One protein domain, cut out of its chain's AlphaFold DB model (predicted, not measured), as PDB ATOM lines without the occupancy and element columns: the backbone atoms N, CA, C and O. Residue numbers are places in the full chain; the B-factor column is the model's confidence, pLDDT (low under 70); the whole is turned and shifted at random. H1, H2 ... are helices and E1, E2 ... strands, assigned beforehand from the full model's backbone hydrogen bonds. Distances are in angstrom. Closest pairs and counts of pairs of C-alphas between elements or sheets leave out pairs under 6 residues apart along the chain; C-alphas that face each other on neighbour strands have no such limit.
ATOM      1  N   PHE A 385      82.968  31.450 115.403       56.31
ATOM      2  CA  PHE A 385      82.091  32.610 115.241       56.31
ATOM      3  C   PHE A 385      80.783  32.489 116.038       56.31
ATOM      4  O   PHE A 385      80.525  33.309 116.921       56.31
ATOM      5  N   GLU A 386      79.975  31.461 115.759       58.34
ATOM      6  CA  GLU A 386      78.686  31.255 116.428       58.34
ATOM      7  C   GLU A 386      78.877  30.971 117.918       58.34
ATOM      8  O   GLU A 386      78.159  31.527 118.742       58.34
ATOM      9  N   LYS A 387      79.906  30.200 118.286       60.78
ATOM     10  CA  LYS A 387      80.240  29.873 119.677       60.78
ATOM     11  C   LYS A 387      80.682  31.106 120.470       60.78
ATOM     12  O   LYS A 387      80.178  31.307 121.572       60.78
ATOM     13  N   TYR A 388      81.560  31.959 119.926       68.31
ATOM     14  CA  TYR A 388      81.957  33.205 120.593       68.31
ATOM     15  C   TYR A 388      80.804  34.185 120.682       68.31
ATOM     16  O   TYR A 388      80.595  34.770 121.739       68.31
ATOM     17  N   ARG A 389      80.011  34.324 119.617       74.75
ATOM     18  CA  ARG A 389      78.826  35.177 119.647       74.75
ATOM     19  C   ARG A 389      77.819  34.688 120.689       74.75
ATOM     20  O   ARG A 389      77.312  35.495 121.461       74.75
ATOM     21  N   SER A 390      77.563  33.382 120.762       74.62
ATOM     22  CA  SER A 390      76.709  32.781 121.789       74.62
ATOM     23  C   SER A 390      77.262  33.001 123.193       74.62
ATOM     24  O   SER A 390      76.495  33.358 124.077       74.62
ATOM     25  N   LEU A 391      78.570  32.848 123.406       73.31
ATOM     26  CA  LEU A 391      79.205  33.065 124.707       73.31
ATOM     27  C   LEU A 391      79.150  34.543 125.131       73.31
ATOM     28  O   LEU A 391      78.793  34.838 126.271       73.31
ATOM     29  N   LEU A 392      79.415  35.464 124.199       79.94
ATOM     30  CA  LEU A 392      79.276  36.912 124.376       79.94
ATOM     31  C   LEU A 392      77.844  37.298 124.765       79.94
ATOM     32  O   LEU A 392      77.646  38.045 125.717       79.94
ATOM     33  N   VAL A 393      76.844  36.737 124.085       83.50
ATOM     34  CA  VAL A 393      75.428  37.013 124.367       83.50
ATOM     35  C   VAL A 393      74.949  36.344 125.661       83.50
ATOM     36  O   VAL A 393      74.189  36.946 126.409       83.50
ATOM     37  N   GLN A 394      75.371  35.112 125.952       81.12
ATOM     38  CA  GLN A 394      74.908  34.377 127.135       81.12
ATOM     39  C   GLN A 394      75.530  34.890 128.433       81.12
ATOM     40  O   GLN A 394      74.861  34.889 129.461       81.12
ATOM     41  N   ARG A 395      76.812  35.268 128.401       80.50
ATOM     42  CA  ARG A 395      77.575  35.592 129.613       80.50
ATOM     43  C   ARG A 395      77.786  37.092 129.787       80.50
ATOM     44  O   ARG A 395      77.725  37.569 130.905       80.50
ATOM     45  N   TYR A 396      77.971  37.849 128.708       84.62
ATOM     46  CA  TYR A 396      78.440  39.239 128.787       84.62
ATOM     47  C   TYR A 396      77.397  40.278 128.359       84.62
ATOM     48  O   TYR A 396      77.713  41.465 128.293       84.62
ATOM     49  N   ALA A 397      76.161  39.871 128.057       86.00
ATOM     50  CA  ALA A 397      75.117  40.798 127.632       86.00
ATOM     51  C   ALA A 397      74.701  41.757 128.759       86.00
ATOM     52  O   ALA A 397      74.430  41.346 129.889       86.00
ATOM     53  N   VAL A 398      74.618  43.043 128.417       85.31
ATOM     54  CA  VAL A 398      74.015  44.105 129.244       85.31
ATOM     55  C   VAL A 398      72.594  44.395 128.752       85.31
ATOM     56  O   VAL A 398      71.678  44.574 129.550       85.31
ATOM     57  N   ALA A 399      72.408  44.383 127.430       83.75
ATOM     58  CA  ALA A 399      71.137  44.536 126.726       83.75
ATOM     59  C   ALA A 399      71.200  43.777 125.379       83.75
ATOM     60  O   ALA A 399      72.278  43.323 124.983       83.75
ATOM     61  N   PRO A 400      70.085  43.601 124.643       84.50
ATOM     62  CA  PRO A 400      70.117  42.960 123.329       84.50
ATOM     63  C   PRO A 400      71.095  43.662 122.374       84.50
ATOM     64  O   PRO A 400      70.896  44.815 122.008       84.50
ATOM     65  N   GLY A 401      72.154  42.955 121.969       85.56
ATOM     66  CA  GLY A 401      73.195  43.494 121.089       85.56
ATOM     67  C   GLY A 401      74.276  44.327 121.788       85.56
ATOM     68  O   GLY A 401      75.179  44.807 121.110       85.56
ATOM     69  N   GLU A 402      74.230  44.473 123.114       90.19
ATOM     70  CA  GLU A 402      75.217  45.223 123.898       90.19
ATOM     71  C   GLU A 402      75.911  44.315 124.921       90.19
ATOM     72  O   GLU A 402      75.246  43.600 125.674       90.19
ATOM     73  N   VAL A 403      77.246  44.351 124.969       90.75
ATOM     74  CA  VAL A 403      78.054  43.504 125.860       90.75
ATOM     75  C   VAL A 403      79.049  44.308 126.686       90.75
ATOM     76  O   VAL A 403      79.667  45.252 126.193       90.75
ATOM     77  N   TYR A 404      79.244  43.893 127.935       86.00
ATOM     78  CA  TYR A 404      80.307  44.376 128.808       86.00
ATOM     79  C   TYR A 404      81.244  43.224 129.147       86.00
ATOM     80  O   TYR A 404      80.825  42.202 129.687       86.00
ATOM     81  N   ILE A 405      82.526  43.413 128.847       79.62
ATOM     82  CA  ILE A 405      83.592  42.477 129.192       79.62
ATOM     83  C   ILE A 405      84.565  43.244 130.079       79.62
ATOM     84  O   ILE A 405      85.070  44.298 129.681       79.62
ATOM     85  N   SER A 406      84.784  42.730 131.286       74.56
ATOM     86  CA  SER A 406      85.744  43.299 132.228       74.56
ATOM     87  C   SER A 406      87.152  43.244 131.637       74.56
ATOM     88  O   SER A 406      87.532  42.222 131.075       74.56
ATOM     89  N   SER A 407      87.953  44.298 131.802       65.75
ATOM     90  CA  SER A 407      89.371  44.280 131.408       65.75
ATOM     91  C   SER A 407      90.199  43.261 132.194       65.75
ATOM     92  O   SER A 407      91.287  42.908 131.761       65.75
ATOM     93  N   TYR A 408      89.679  42.791 133.331       55.19
ATOM     94  CA  TYR A 408      90.276  41.727 134.137       55.19
ATOM     95  C   TYR A 408      89.936  40.319 133.622       55.19
ATOM     96  O   TYR A 408      90.444  39.349 134.163       55.19
ATOM     97  N   ASP A 409      89.042  40.179 132.641       64.88
ATOM     98  CA  ASP A 409      88.641  38.880 132.096       64.88
ATOM     99  C   ASP A 409      89.671  38.360 131.076       64.88
ATOM    100  O   ASP A 409      89.964  39.076 130.116       64.88
ATOM    101  N   PRO A 410      90.177  37.117 131.177       58.12
ATOM    102  CA  PRO A 410      91.087  36.547 130.180       58.12
ATOM    103  C   PRO A 410      90.527  36.614 128.750       58.12
ATOM    104  O   PRO A 410      91.256  36.796 127.772       58.12
ATOM    105  N   PHE A 411      89.200  36.521 128.615       68.06
ATOM    106  CA  PHE A 411      88.505  36.632 127.340       68.06
ATOM    107  C   PHE A 411      88.609  38.031 126.717       68.06
ATOM    108  O   PHE A 411      88.644  38.156 125.491       68.06
ATOM    109  N   TYR A 412      88.702  39.082 127.537       72.25
ATOM    110  CA  TYR A 412      88.937  40.451 127.078       72.25
ATOM    111  C   TYR A 412      90.260  40.566 126.326       72.25
ATOM    112  O   TYR A 412      90.314  41.117 125.223       72.25
ATOM    113  N   SER A 413      91.320  40.015 126.914       58.97
ATOM    114  CA  SER A 413      92.674  40.046 126.362       58.97
ATOM    115  C   SER A 413      92.755  39.255 125.060       58.97
ATOM    116  O   SER A 413      93.312  39.739 124.072       58.97
ATOM    117  N   ALA A 414      92.108  38.088 125.014       62.25
ATOM    118  CA  ALA A 414      92.006  37.275 123.806       62.25
ATOM    119  C   ALA A 414      91.350  38.038 122.649       62.25
ATOM    120  O   ALA A 414      91.905  38.116 121.552       62.25
ATOM    121  N   LEU A 415      90.182  38.643 122.892       72.00
ATOM    122  CA  LEU A 415      89.450  39.393 121.870       72.00
ATOM    123  C   LEU A 415      90.190  40.665 121.448       72.00
ATOM    124  O   LEU A 415      90.192  40.999 120.266       72.00
ATOM    125  N   SER A 416      90.850  41.347 122.386       68.38
ATOM    126  CA  SER A 416      91.649  42.545 122.096       68.38
ATOM    127  C   SER A 416      92.820  42.226 121.168       68.38
ATOM    128  O   SER A 416      93.102  42.976 120.239       68.38
ATOM    129  N   LEU A 417      93.456  41.072 121.357       58.81
ATOM    130  CA  LEU A 417      94.540  40.614 120.496       58.81
ATOM    131  C   LEU A 417      94.054  40.217 119.095       58.81
ATOM    132  O   LEU A 417      94.749  40.454 118.105       58.81
ATOM    133  N   GLN A 418      92.859  39.628 118.988       67.88
ATOM    134  CA  GLN A 418      92.243  39.355 117.685       67.88
ATOM    135  C   GLN A 418      91.880  40.647 116.950       67.88
ATOM    136  O   GLN A 418      92.110  40.742 115.745       67.88
ATOM    137  N   ALA A 419      91.366  41.645 117.676       71.25
ATOM    138  CA  ALA A 419      91.109  42.976 117.141       71.25
ATOM    139  C   ALA A 419      92.396  43.598 116.585       71.25
ATOM    140  O   ALA A 419      92.444  43.968 115.413       71.25
ATOM    141  N   TYR A 420      93.469  43.588 117.379       64.88
ATOM    142  CA  TYR A 420      94.770  44.129 116.992       64.88
ATOM    143  C   TYR A 420      95.321  43.502 115.705       64.88
ATOM    144  O   TYR A 420      95.786  44.206 114.816       64.88
ATOM    145  N   LYS A 421      95.219  42.178 115.550       61.00
ATOM    146  CA  LYS A 421      95.668  41.483 114.329       61.00
ATOM    147  C   LYS A 421      94.904  41.858 113.072       61.00
ATOM    148  O   LYS A 421      95.400  41.629 111.973       61.00
ATOM    149  N   LYS A 422      93.684  42.356 113.238       71.12
ATOM    150  CA  LYS A 422      92.877  42.915 112.158       71.12
ATOM    151  C   LYS A 422      93.049  44.428 112.036       71.12
ATOM    152  O   LYS A 422      92.271  45.050 111.326       71.12
ATOM    153  N   GLU A 423      94.033  44.999 112.730       75.06
ATOM    154  CA  GLU A 423      94.299  46.438 112.791       75.06
ATOM    155  C   GLU A 423      93.083  47.232 113.309       75.06
ATOM    156  O   GLU A 423      92.839  48.372 112.925       75.06
ATOM    157  N   MET A 424      92.311  46.613 114.208       80.00
ATOM    158  CA  MET A 424      91.104  47.163 114.821       80.00
ATOM    159  C   MET A 424      91.287  47.326 116.329       80.00
ATOM    160  O   MET A 424      91.997  46.559 116.979       80.00
ATOM    161  N   ASN A 425      90.572  48.280 116.924       81.62
ATOM    162  CA  ASN A 425      90.374  48.269 118.372       81.62
ATOM    163  C   ASN A 425      89.265  47.264 118.750       81.62
ATOM    164  O   ASN A 425      88.463  46.850 117.913       81.62
ATOM    165  N   LEU A 426      89.198  46.865 120.026       79.50
ATOM    166  CA  LEU A 426      88.222  45.867 120.486       79.50
ATOM    167  C   LEU A 426      86.762  46.284 120.224       79.50
ATOM    168  O   LEU A 426      85.920  45.423 119.978       79.50
ATOM    169  N   THR A 427      86.448  47.578 120.298       83.25
ATOM    170  CA  THR A 427      85.086  48.082 120.070       83.25
ATOM    171  C   THR A 427      84.661  47.845 118.625       83.25
ATOM    172  O   THR A 427      83.615  47.238 118.395       83.25
ATOM    173  N   ASP A 428      85.502  48.246 117.672       81.12
ATOM    174  CA  ASP A 428      85.254  48.064 116.241       81.12
ATOM    175  C   ASP A 428      85.242  46.578 115.884       81.12
ATOM    176  O   ASP A 428      84.360  46.108 115.174       81.12
ATOM    177  N   TYR A 429      86.142  45.792 116.477       84.75
ATOM    178  CA  TYR A 429      86.183  44.350 116.273       84.75
ATOM    179  C   TYR A 429      84.907  43.636 116.745       84.75
ATOM    180  O   TYR A 429      84.389  42.776 116.028       84.75
ATOM    181  N   LEU A 430      84.373  43.987 117.923       84.25
ATOM    182  CA  LEU A 430      83.121  43.418 118.439       84.25
ATOM    183  C   LEU A 430      81.925  43.772 117.549       84.25
ATOM    184  O   LEU A 430      81.066  42.917 117.301       84.25
ATOM    185  N   TRP A 431      81.899  45.002 117.039       86.12
ATOM    186  CA  TRP A 431      80.848  45.477 116.153       86.12
ATOM    187  C   TRP A 431      80.926  44.823 114.770       86.12
ATOM    188  O   TRP A 431      79.976  44.168 114.348       86.12
ATOM    189  N   GLU A 432      82.063  44.940 114.088       79.94
ATOM    190  CA  GLU A 432      82.235  44.482 112.708       79.94
ATOM    191  C   GLU A 432      82.285  42.962 112.585       79.94
ATOM    192  O   GLU A 432      81.817  42.406 111.592       79.94
ATOM    193  N   THR A 433      82.817  42.267 113.597       78.50
ATOM    194  CA  THR A 433      82.854  40.803 113.579       78.50
ATOM    195  C   THR A 433      81.532  40.233 114.088       78.50
ATOM    196  O   THR A 433      80.903  39.468 113.367       78.50
ATOM    197  N   TYR A 434      81.074  40.592 115.294       82.06
ATOM    198  CA  TYR A 434      79.970  39.887 115.973       82.06
ATOM    199  C   TYR A 434      78.621  40.628 115.973       82.06
ATOM    200  O   TYR A 434      77.614  40.053 116.408       82.06
ATOM    201  N   GLY A 435      78.578  41.877 115.496       83.50
ATOM    202  CA  GLY A 435      77.390  42.734 115.553       83.50
ATOM    203  C   GLY A 435      77.020  43.141 116.980       83.50
ATOM    204  O   GLY A 435      75.836  43.282 117.285       83.50
ATOM    205  N   LEU A 436      78.011  43.241 117.874       89.12
ATOM    206  CA  LEU A 436      77.817  43.541 119.293       89.12
ATOM    207  C   LEU A 436      78.473  44.873 119.649       89.12
ATOM    208  O   LEU A 436      79.648  45.097 119.368       89.12
ATOM    209  N   LYS A 437      77.725  45.753 120.309       89.62
ATOM    210  CA  LYS A 437      78.229  47.033 120.801       89.62
ATOM    211  C   LYS A 437      78.850  46.852 122.183       89.62
ATOM    212  O   LYS A 437      78.221  46.321 123.098       89.62
ATOM    213  N   ARG A 438      80.085  47.321 122.348       88.38
ATOM    214  CA  ARG A 438      80.778  47.310 123.639       88.38
ATOM    215  C   ARG A 438      80.243  48.417 124.548       88.38
ATOM    216  O   ARG A 438      80.228  49.585 124.165       88.38
ATOM    217  N   VAL A 439      79.866  48.053 125.767       86.56
ATOM    218  CA  VAL A 439      79.540  48.979 126.857       86.56
ATOM    219  C   VAL A 439      80.781  49.131 127.738       86.56
ATOM    220  O   VAL A 439      81.474  48.150 128.012       86.56
ATOM    221  N   LEU A 440      81.103  50.359 128.146       81.69
ATOM    222  CA  LEU A 440      82.177  50.637 129.107       81.69
ATOM    223  C   LEU A 440      81.629  50.585 130.534       81.69
ATOM    224  O   LEU A 440      80.439  50.798 130.738       81.69
ATOM    225  N   TYR A 441      82.500  50.338 131.517       76.38
ATOM    226  CA  TYR A 441      82.100  50.184 132.922       76.38
ATOM    227  C   TYR A 441      81.275  51.372 133.444       76.38
ATOM    228  O   TYR A 441      80.256  51.179 134.097       76.38
ATOM    229  N   GLU A 442      81.669  52.591 133.072       76.69
ATOM    230  CA  GLU A 442      81.004  53.851 133.441       76.69
ATOM    231  C   GLU A 442      79.556  53.960 132.933       76.69
ATOM    232  O   GLU A 442      78.767  54.724 133.477       76.69
ATOM    233  N   ASN A 443      79.201  53.185 131.904       80.56
ATOM    234  CA  ASN A 443      77.898  53.212 131.240       80.56
ATOM    235  C   ASN A 443      77.026  51.994 131.600       80.56
ATOM    236  O   ASN A 443      76.044  51.715 130.910       80.56
ATOM    237  N   LEU A 444      77.395  51.231 132.634       81.88
ATOM    238  CA  LEU A 444      76.599  50.108 133.124       81.88
ATOM    239  C   LEU A 444      75.391  50.596 133.933       81.88
ATOM    240  O   LEU A 444      75.481  51.549 134.703       81.88
ATOM    241  N   ASN A 445      74.258  49.903 133.795       80.62
ATOM    242  CA  ASN A 445      73.057  50.191 134.580       80.62
ATOM    243  C   ASN A 445      73.317  49.970 136.082       80.62
ATOM    244  O   ASN A 445      73.954  48.982 136.462       80.62
ATOM    245  N   GLU A 446      72.766  50.835 136.942       69.56
ATOM    246  CA  GLU A 446      72.824  50.652 138.398       69.56
ATOM    247  C   GLU A 446      72.275  49.268 138.790       69.56
ATOM    248  O   GLU A 446      71.135  48.916 138.487       69.56
ATOM    249  N   GLY A 447      73.111  48.456 139.447       70.62
ATOM    250  CA  GLY A 447      72.768  47.096 139.877       70.62
ATOM    251  C   GLY A 447      73.093  45.974 138.882       70.62
ATOM    252  O   GLY A 447      72.882  44.807 139.222       70.62
ATOM    253  N   TYR A 448      73.639  46.274 137.695       77.25
ATOM    254  CA  TYR A 448      74.173  45.242 136.799       77.25
ATOM    255  C   TYR A 448      75.329  44.494 137.474       77.25
ATOM    256  O   TYR A 448      76.267  45.103 137.988       77.25
ATOM    257  N   LYS A 449      75.267  43.160 137.462       76.19
ATOM    258  CA  LYS A 449      76.336  42.291 137.961       76.19
ATOM    259  C   LYS A 449      77.095  41.713 136.765       76.19
ATOM    260  O   LYS A 449      76.513  40.886 136.061       76.19
ATOM    261  N   PRO A 450      78.354  42.125 136.528       75.88
ATOM    262  CA  PRO A 450      79.184  41.525 135.494       75.88
ATOM    263  C   PRO A 450      79.317  40.017 135.689       75.88
ATOM    264  O   PRO A 450      79.326  39.528 136.822       75.88
ATOM    265  N   TYR A 451      79.448  39.289 134.583       76.19
ATOM    266  CA  TYR A 451      79.771  37.872 134.646       76.19
ATOM    267  C   TYR A 451      81.109  37.654 135.343       76.19
ATOM    268  O   TYR A 451      82.114  38.284 135.014       76.19
ATOM    269  N   ASP A 452      81.093  36.740 136.307       70.00
ATOM    270  CA  ASP A 452      82.273  36.356 137.056       70.00
ATOM    271  C   ASP A 452      82.898  35.099 136.442       70.00
ATOM    272  O   ASP A 452      82.529  33.964 136.762       70.00
ATOM    273  N   TRP A 453      83.851  35.313 135.535       62.50
ATOM    274  CA  TRP A 453      84.624  34.258 134.879       62.50
ATOM    275  C   TRP A 453      85.450  33.416 135.865       62.50
ATOM    276  O   TRP A 453      85.768  32.265 135.558       62.50
ATOM    277  N   ARG A 454      85.752  33.936 137.066       55.62
ATOM    278  CA  ARG A 454      86.559  33.239 138.080       55.62
ATOM    279  C   ARG A 454      85.842  32.003 138.617       55.62
ATOM    280  O   ARG A 454      86.488  30.979 138.809       55.62
ATOM    281  N   ASN A 455      84.514  32.044 138.748       59.88
ATOM    282  CA  ASN A 455      83.716  30.881 139.162       59.88
ATOM    283  C   ASN A 455      83.884  29.700 138.197       59.88
ATOM    284  O   ASN A 455      84.022  28.562 138.626       59.88
ATOM    285  N   TYR A 456      83.939  29.972 136.890       57.75
ATOM    286  CA  TYR A 456      84.130  28.922 135.890       57.75
ATOM    287  C   TYR A 456      85.522  28.293 135.981       57.75
ATOM    288  O   TYR A 456      85.658  27.086 135.832       57.75
ATOM    289  N   ILE A 457      86.552  29.095 136.269       56.44
ATOM    290  CA  ILE A 457      87.910  28.584 136.465       56.44
ATOM    291  C   ILE A 457      87.984  27.699 137.703       56.44
ATOM    292  O   ILE A 457      88.664  26.677 137.646       56.44
ATOM    293  N   VAL A 458      87.301  28.054 138.799       55.44
ATOM    294  CA  VAL A 458      87.301  27.308 140.075       55.44
ATOM    295  C   VAL A 458      86.788  25.868 139.920       55.44
ATOM    296  O   VAL A 458      87.341  24.987 140.577       55.44
ATOM    297  N   ASP A 459      85.905  25.595 138.963       56.25
ATOM    298  CA  ASP A 459      85.301  24.267 138.780       56.25
ATOM    299  C   ASP A 459      86.023  23.347 137.776       56.25
ATOM    300  O   ASP A 459      85.668  22.178 137.667       56.25
ATOM    301  N   ILE A 460      87.056  23.827 137.066       62.84
ATOM    302  CA  ILE A 460      87.777  23.003 136.075       62.84
ATOM    303  C   ILE A 460      88.587  21.903 136.775       62.84
ATOM    304  O   ILE A 460      89.567  22.196 137.473       62.84
ATOM    305  N   ASP A 461      88.219  20.643 136.534       67.06
ATOM    306  CA  ASP A 461      88.907  19.453 137.055       67.06
ATOM    307  C   ASP A 461      89.254  18.395 135.984       67.06
ATOM    308  O   ASP A 461      90.049  17.483 136.248       67.06
ATOM    309  N   LYS A 462      88.718  18.539 134.764       71.38
ATOM    310  CA  LYS A 462      88.910  17.614 133.634       71.38
ATOM    311  C   LYS A 462      89.779  18.187 132.527       71.38
ATOM    312  O   LYS A 462      89.773  19.385 132.252       71.38
ATOM    313  N   GLU A 463      90.483  17.289 131.840       71.88
ATOM    314  CA  GLU A 463      91.397  17.617 130.742       71.88
ATOM    315  C   GLU A 463      90.687  18.377 129.613       71.88
ATOM    316  O   GLU A 463      91.153  19.419 129.157       71.88
ATOM    317  N   GLU A 464      89.510  17.901 129.207       66.31
ATOM    318  CA  GLU A 464      88.733  18.474 128.108       66.31
ATOM    319  C   GLU A 464      88.248  19.897 128.418       66.31
ATOM    320  O   GLU A 464      88.115  20.729 127.518       66.31
ATOM    321  N   GLU A 465      88.008  20.198 129.695       67.56
ATOM    322  CA  GLU A 465      87.588  21.519 130.156       67.56
ATOM    323  C   GLU A 465      88.761  22.510 130.138       67.56
ATOM    324  O   GLU A 465      88.586  23.641 129.679       67.56
ATOM    325  N   PHE A 466      89.974  22.074 130.512       75.75
ATOM    326  CA  PHE A 466      91.201  22.863 130.336       75.75
ATOM    327  C   PHE A 466      91.472  23.172 128.863       75.75
ATOM    328  O   PHE A 466      91.730  24.328 128.518       75.75
ATOM    329  N   ILE A 467      91.380  22.163 127.992       72.88
ATOM    330  CA  ILE A 467      91.584  22.324 126.546       72.88
ATOM    331  C   ILE A 467      90.567  23.317 125.984       72.88
ATOM    332  O   ILE A 467      90.955  24.296 125.350       72.88
ATOM    333  N   SER A 468      89.278  23.120 126.273       67.50
ATOM    334  CA  SER A 468      88.213  24.024 125.830       67.50
ATOM    335  C   SER A 468      88.440  25.453 126.333       67.50
ATOM    336  O   SER A 468      88.245  26.410 125.584       67.50
ATOM    337  N   PHE A 469      88.891  25.630 127.579       70.25
ATOM    338  CA  PHE A 469      89.184  26.958 128.114       70.25
ATOM    339  C   PHE A 469      90.365  27.626 127.397       70.25
ATOM    340  O   PHE A 469      90.268  28.795 127.032       70.25
ATOM    341  N   ILE A 470      91.440  26.885 127.102       75.56
ATOM    342  CA  ILE A 470      92.564  27.385 126.294       75.56
ATOM    343  C   ILE A 470      92.083  27.816 124.910       75.56
ATOM    344  O   ILE A 470      92.376  28.936 124.490       75.56
ATOM    345  N   GLU A 471      91.312  26.965 124.231       69.44
ATOM    346  CA  GLU A 471      90.766  27.251 122.900       69.44
ATOM    347  C   GLU A 471      89.941  28.535 122.883       69.44
ATOM    348  O   GLU A 471      90.071  29.352 121.973       69.44
ATOM    349  N   ASN A 472      89.097  28.724 123.897       61.72
ATOM    350  CA  ASN A 472      88.182  29.855 123.927       61.72
ATOM    351  C   ASN A 472      88.870  31.152 124.396       61.72
ATOM    352  O   ASN A 472      88.443  32.223 123.969       61.72
ATOM    353  N   HIS A 473      89.909  31.081 125.238       65.31
ATOM    354  CA  HIS A 473      90.408  32.251 125.980       65.31
ATOM    355  C   HIS A 473      91.898  32.575 125.811       65.31
ATOM    356  O   HIS A 473      92.294  33.676 126.167       65.31
ATOM    357  N   TYR A 474      92.737  31.682 125.278       71.44
ATOM    358  CA  TYR A 474      94.196  31.906 125.243       71.44
ATOM    359  C   TYR A 474      94.847  31.671 123.875       71.44
ATOM    360  O   TYR A 474      96.050  31.903 123.718       71.44
ATOM    361  N   VAL A 475      94.080  31.241 122.867       67.25
ATOM    362  CA  VAL A 475      94.585  31.087 121.496       67.25
ATOM    363  C   VAL A 475      94.813  32.445 120.847       67.25
ATOM    364  O   VAL A 475      93.894  33.232 120.621       67.25
ATOM    365  N   ILE A 476      96.071  32.683 120.486       60.53
ATOM    366  CA  ILE A 476      96.497  33.875 119.768       60.53
ATOM    367  C   ILE A 476      96.301  33.646 118.271       60.53
ATOM    368  O   ILE A 476      95.543  34.367 117.622       60.53
ATOM    369  N   LYS A 477      97.020  32.682 117.687       57.94
ATOM    370  CA  LYS A 477      96.971  32.328 116.256       57.94
ATOM    371  C   LYS A 477      97.187  30.833 116.111       57.94
ATOM    372  O   LYS A 477      98.134  30.336 116.700       57.94
ATOM    373  N   ASP A 478      96.415  30.159 115.267       60.25
ATOM    374  CA  ASP A 478      96.635  28.745 114.942       60.25
ATOM    375  C   ASP A 478      96.760  27.869 116.213       60.25
ATOM    376  O   ASP A 478      95.771  27.674 116.920       60.25
ATOM    377  N   ASN A 479      97.953  27.350 116.525       61.62
ATOM    378  CA  ASN A 479      98.266  26.607 117.752       61.62
ATOM    379  C   ASN A 479      99.003  27.438 118.820       61.62
ATOM    380  O   ASN A 479      99.204  26.933 119.922       61.62
ATOM    381  N   PHE A 480      99.385  28.680 118.530       64.81
ATOM    382  CA  PHE A 480     100.120  29.535 119.455       64.81
ATOM    383  C   PHE A 480      99.210  30.100 120.539       64.81
ATOM    384  O   PHE A 480      98.212  30.774 120.249       64.81
ATOM    385  N   ILE A 481      99.600  29.870 121.788       73.12
ATOM    386  CA  ILE A 481      98.912  30.368 122.974       73.12
ATOM    387  C   ILE A 481      99.864  31.183 123.839       73.12
ATOM    388  O   ILE A 481     101.055  30.880 123.935       73.12
ATOM    389  N   PHE A 482      99.324  32.184 124.523       72.31
ATOM    390  CA  PHE A 482     100.026  32.881 125.592       72.31
ATOM    391  C   PHE A 482      99.195  32.748 126.858       72.31
ATOM    392  O   PHE A 482      98.067  33.226 126.912       72.31
ATOM    393  N   ILE A 483      99.756  32.077 127.860       72.25
ATOM    394  CA  ILE A 483      99.159  31.972 129.190       72.25
ATOM    395  C   ILE A 483     100.117  32.682 130.151       72.25
ATOM    396  O   ILE A 483     101.244  32.187 130.319       72.25
ATOM    397  N   PRO A 484      99.702  33.799 130.779       63.06
ATOM    398  CA  PRO A 484     100.506  34.478 131.786       63.06
ATOM    399  C   PRO A 484     100.864  33.505 132.907       63.06
ATOM    400  O   PRO A 484      99.983  32.833 133.447       63.06
ATOM    401  N   SER A 485     102.148  33.416 133.264       59.06
ATOM    402  CA  SER A 485     102.605  32.491 134.318       59.06
ATOM    403  C   SER A 485     102.086  32.870 135.709       59.06
ATOM    404  O   SER A 485     102.090  32.044 136.613       59.06
ATOM    405  N   ASN A 486     101.637  34.113 135.879       53.31
ATOM    406  CA  ASN A 486     101.000  34.616 137.088       53.31
ATOM    407  C   ASN A 486      99.469  34.434 137.085       53.31
ATOM    408  O   ASN A 486      98.840  34.751 138.086       53.31
ATOM    409  N   SER A 487      98.856  33.923 136.009       61.09
ATOM    410  CA  SER A 487      97.393  33.785 135.945       61.09
ATOM    411  C   SER A 487      96.871  32.671 136.858       61.09
ATOM    412  O   SER A 487      97.517  31.636 137.062       61.09
ATOM    413  N   ILE A 488      95.639  32.838 137.349       60.03
ATOM    414  CA  ILE A 488      94.919  31.808 138.126       60.03
ATOM    415  C   ILE A 488      94.810  30.514 137.307       60.03
ATOM    416  O   ILE A 488      94.965  29.405 137.825       60.03
ATOM    417  N   PHE A 489      94.583  30.656 136.002       69.50
ATOM    418  CA  PHE A 489      94.496  29.530 135.086       69.50
ATOM    419  C   PHE A 489      95.826  28.769 134.971       69.50
ATOM    420  O   PHE A 489      95.828  27.537 134.983       69.50
ATOM    421  N   TYR A 490      96.960  29.477 134.938       71.69
ATOM    422  CA  TYR A 490      98.284  28.852 134.935       71.69
ATOM    423  C   TYR A 490      98.562  28.067 136.216       71.69
ATOM    424  O   TYR A 490      99.026  26.929 136.142       71.69
ATOM    425  N   ALA A 491      98.226  28.629 137.381       61.38
ATOM    426  CA  ALA A 491      98.364  27.934 138.659       61.38
ATOM    427  C   ALA A 491      97.550  26.628 138.678       61.38
ATOM    428  O   ALA A 491      98.052  25.579 139.079       61.38
ATOM    429  N   LYS A 492      96.315  26.648 138.161       69.88
ATOM    430  CA  LYS A 492      95.499  25.433 138.034       69.88
ATOM    431  C   LYS A 492      96.080  24.405 137.072       69.88
ATOM    432  O   LYS A 492      96.146  23.228 137.422       69.88
ATOM    433  N   LEU A 493      96.527  24.836 135.892       73.88
ATOM    434  CA  LEU A 493      97.222  23.964 134.944       73.88
ATOM    435  C   LEU A 493      98.467  23.334 135.567       73.88
ATOM    436  O   LEU A 493      98.753  22.164 135.324       73.88
ATOM    437  N   TYR A 494      99.191  24.095 136.385       67.25
ATOM    438  CA  TYR A 494     100.353  23.609 137.111       67.25
ATOM    439  C   TYR A 494      99.972  22.505 138.101       67.25
ATOM    440  O   TYR A 494     100.543  21.419 138.036       67.25
ATOM    441  N   PHE A 495      98.968  22.715 138.958       63.84
ATOM    442  CA  PHE A 495      98.520  21.679 139.899       63.84
ATOM    443  C   PHE A 495      97.953  20.443 139.196       63.84
ATOM    444  O   PHE A 495      98.216  19.314 139.620       63.84
ATOM    445  N   TYR A 496      97.225  20.645 138.096       73.06
ATOM    446  CA  TYR A 496      96.778  19.558 137.236       73.06
ATOM    447  C   TYR A 496      97.980  18.773 136.685       73.06
ATOM    448  O   TYR A 496      98.033  17.556 136.829       73.06
ATOM    449  N   GLY A 497      99.000  19.454 136.157       65.12
ATOM    450  CA  GLY A 497     100.233  18.829 135.671       65.12
ATOM    451  C   GLY A 497     100.997  18.061 136.742       65.12
ATOM    452  O   GLY A 497     101.384  16.917 136.508       65.12
ATOM    453  N   VAL A 498     101.129  18.624 137.945       58.25
ATOM    454  CA  VAL A 498     101.771  17.963 139.092       58.25
ATOM    455  C   VAL A 498     101.097  16.629 139.419       58.25
ATOM    456  O   VAL A 498     101.794  15.647 139.668       58.25
ATOM    457  N   ARG A 499      99.759  16.552 139.365       64.25
ATOM    458  CA  ARG A 499      99.008  15.304 139.602       64.25
ATOM    459  C   ARG A 499      99.362  14.193 138.607       64.25
ATOM    460  O   ARG A 499      99.265  13.020 138.962       64.25
ATOM    461  N   PHE A 500      99.751  14.553 137.389       61.38
ATOM    462  CA  PHE A 500     100.058  13.623 136.301       61.38
ATOM    463  C   PHE A 500     101.546  13.599 135.924       61.38
ATOM    464  O   PHE A 500     101.887  13.087 134.859       61.38
ATOM    465  N   GLU A 501     102.420  14.148 136.774       59.69
ATOM    466  CA  GLU A 501     103.874  14.220 136.555       59.69
ATOM    467  C   GLU A 501     104.262  14.880 135.214       59.69
ATOM    468  O   GLU A 501     105.202  14.471 134.529       59.69
ATOM    469  N   ARG A 502     103.520  15.921 134.819       56.66
ATOM    470  CA  ARG A 502     103.756  16.708 133.601       56.66
ATOM    471  C   ARG A 502     103.943  18.180 133.931       56.66
ATOM    472  O   ARG A 502     103.281  18.723 134.812       56.66
ATOM    473  N   THR A 503     104.807  18.853 133.180       67.62
ATOM    474  CA  THR A 503     104.885  20.320 133.242       67.62
ATOM    475  C   THR A 503     103.707  20.962 132.515       67.62
ATOM    476  O   THR A 503     103.102  20.353 131.630       67.62
ATOM    477  N   VAL A 504     103.413  22.229 132.825       69.19
ATOM    478  CA  VAL A 504     102.392  22.998 132.091       69.19
ATOM    479  C   VAL A 504     102.708  23.052 130.596       69.19
ATOM    480  O   VAL A 504     101.819  22.863 129.772       69.19
ATOM    481  N   THR A 505     103.978  23.250 130.238       71.69
ATOM    482  CA  THR A 505     104.424  23.261 128.840       71.69
ATOM    483  C   THR A 505     104.135  21.929 128.150       71.69
ATOM    484  O   THR A 505     103.584  21.917 127.057       71.69
ATOM    485  N   GLU A 506     104.409  20.804 128.804       62.97
ATOM    486  CA  GLU A 506     104.161  19.484 128.220       62.97
ATOM    487  C   GLU A 506     102.684  19.139 128.088       62.97
ATOM    488  O   GLU A 506     102.312  18.447 127.141       62.97
ATOM    489  N   LEU A 507     101.846  19.591 129.025       76.19
ATOM    490  CA  LEU A 507     100.396  19.470 128.898       76.19
ATOM    491  C   LEU A 507      99.919  20.205 127.646       76.19
ATOM    492  O   LEU A 507      99.308  19.597 126.772       76.19
ATOM    493  N   ILE A 508     100.295  21.478 127.530       79.25
ATOM    494  CA  ILE A 508      99.966  22.354 126.403       79.25
ATOM    495  C   ILE A 508     100.420  21.740 125.070       79.25
ATOM    496  O   ILE A 508      99.620  21.630 124.141       79.25
ATOM    497  N   GLU A 509     101.671  21.279 124.996       71.44
ATOM    498  CA  GLU A 509     102.223  20.606 123.814       71.44
ATOM    499  C   GLU A 509     101.470  19.313 123.487       71.44
ATOM    500  O   GLU A 509     101.150  19.055 122.326       71.44
ATOM    501  N   SER A 510     101.139  18.503 124.499       62.97
ATOM    502  CA  SER A 510     100.387  17.257 124.300       62.97
ATOM    503  C   SER A 510      98.964  17.489 123.788       62.97
ATOM    504  O   SER A 510      98.419  16.631 123.096       62.97
ATOM    505  N   TRP A 511      98.394  18.663 124.063       73.94
ATOM    506  CA  TRP A 511      97.094  19.109 123.558       73.94
ATOM    507  C   TRP A 511      97.179  19.819 122.198       73.94
ATOM    508  O   TRP A 511      96.179  20.332 121.693       73.94
ATOM    509  N   GLY A 512      98.368  19.848 121.586       60.78
ATOM    510  CA  GLY A 512      98.590  20.403 120.255       60.78
ATOM    511  C   GLY A 512      98.690  21.927 120.216       60.78
ATOM    512  O   GLY A 512      98.459  22.519 119.160       60.78
ATOM    513  N   PHE A 513      99.004  22.565 121.343       71.94
ATOM    514  CA  PHE A 513      99.294  23.996 121.425       71.94
ATOM    515  C   PHE A 513     100.793  24.250 121.566       71.94
ATOM    516  O   PHE A 513     101.545  23.414 122.055       71.94
ATOM    517  N   GLU A 514     101.219  25.443 121.178       71.38
ATOM    518  CA  GLU A 514     102.584  25.925 121.336       71.38
ATOM    519  C   GLU A 514     102.566  27.181 122.205       71.38
ATOM    520  O   GLU A 514     101.911  28.174 121.879       71.38
ATOM    521  N   ARG A 515     103.236  27.129 123.358       74.94
ATOM    522  CA  ARG A 515     103.254  28.248 124.305       74.94
ATOM    523  C   ARG A 515     104.335  29.249 123.915       74.94
ATOM    524  O   ARG A 515     105.513  28.901 123.916       74.94
ATOM    525  N   ILE A 516     103.950  30.503 123.697       73.44
ATOM    526  CA  ILE A 516     104.906  31.614 123.643       73.44
ATOM    527  C   ILE A 516     105.102  32.202 125.047       73.44
ATOM    528  O   ILE A 516     104.158  32.281 125.834       73.44
TER     529      ILE A 516
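Overview. This is residues 385 to 516 of the 677 residues of the protein "HNHc domain-containing protein" of Paenisporosarcina sp. HGH0030 (UniProt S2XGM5). Two small helical lobes stand side by side along the longest axis, the first made of H1, E1, H2 and H3, the second of H5, E2, H6 and H7, and each also holds a patch of three very short strand stretches. The lobes meet where H2 packs on H5 and E2, while the long link from H3 to H4 loops out from the first lobe and leads, with H4, along one side of the model to the second. The printed part has 132 residues with seven named helices and two named strands, in the order H1, E1, H2, H3, H4, H5, E2, H6, H7; no two named strands pair, and the class is mostly helix. The whole is compact, with a radius of gyration of the C-alphas of 15.7 A, and spans 47 by 33 by 25 A.

Arrangement. Start at H1, residues 385 to 395, which meets E1, residues 397 to 399, only through their link. E1 pairs with no named strand, but look at residues 402 to 403: they pair antiparallel with E1 and parallel with residues 437 to 438. Go on to H2, residues 410 to 421, and H3, residues 426 to 434. These two touch, about perpendicular at 84 degrees, with residues 415 to 420 alone of H2; the closest C-alphas are those of Ser 416 and Leu 426, 5.0 A apart. H1 and H3 are close but not clearly touching, the C-alphas of Arg 389 and Tyr 434 being closest at 6.1 A. Next find H5, residues 463 to 473, which touches residues 410 to 414 alone of H2, at a steep tilt of 47 degrees, the same way; the C-alphas of Phe 411 and His 473 are closest, 5.0 A apart. E2, residues 475 to 477, pairs with no named strand; residues 480 to 481 pair antiparallel with it and parallel with residues 514 to 515. The closest C-alphas of H2 and E2 are those of Ala 414 and Ile 476, 6.9 A apart. H6, residues 488 to 499, touches H7, residues 504 to 510, about perpendicular at 73 degrees, closest at the C-alphas of Tyr 494 and Val 504, 5.5 A. The helices that touch are mostly crossed, 0 of 3 pairs being at a shallow tilt. H4, residues 453 to 458, is close to H6 but not clearly touching it, with the C-alphas of Ile 457 and Phe 489 6.8 A apart. Among the pairs that stay apart are H1 and H6, and H3 and H7. In H1, H2, H3, H4, H5, H6 and H7 every O i to N i+4 pair is within hydrogen-bond range.

Along the chain. Find C-alpha 385 at (82.091, 32.610, 115.241); from there H1 runs 15.4 A to residue 395. After E1, find C-alpha 410 at (91.087, 36.547, 130.180), where H2 begins and runs 17.2 A to residue 421; H3 covers 11.1 A. H4 and the strands are short; H5 measures 15.4 A and H6 17.1 A. H7 runs 9.9 A and ends with C-alpha 510 at (100.387, 17.257, 124.300).

Size, cuts and confidence. The two C-alphas farthest apart are those of Glu 446 and Glu 501, 47.9 A. The printed part has no cut, and the link from H3 to H4, residues 435 to 452, is long. The mean pLDDT of the printed part is 71.2, and 59 residues are under 70, among them residues 453 to 461 and 497 to 504.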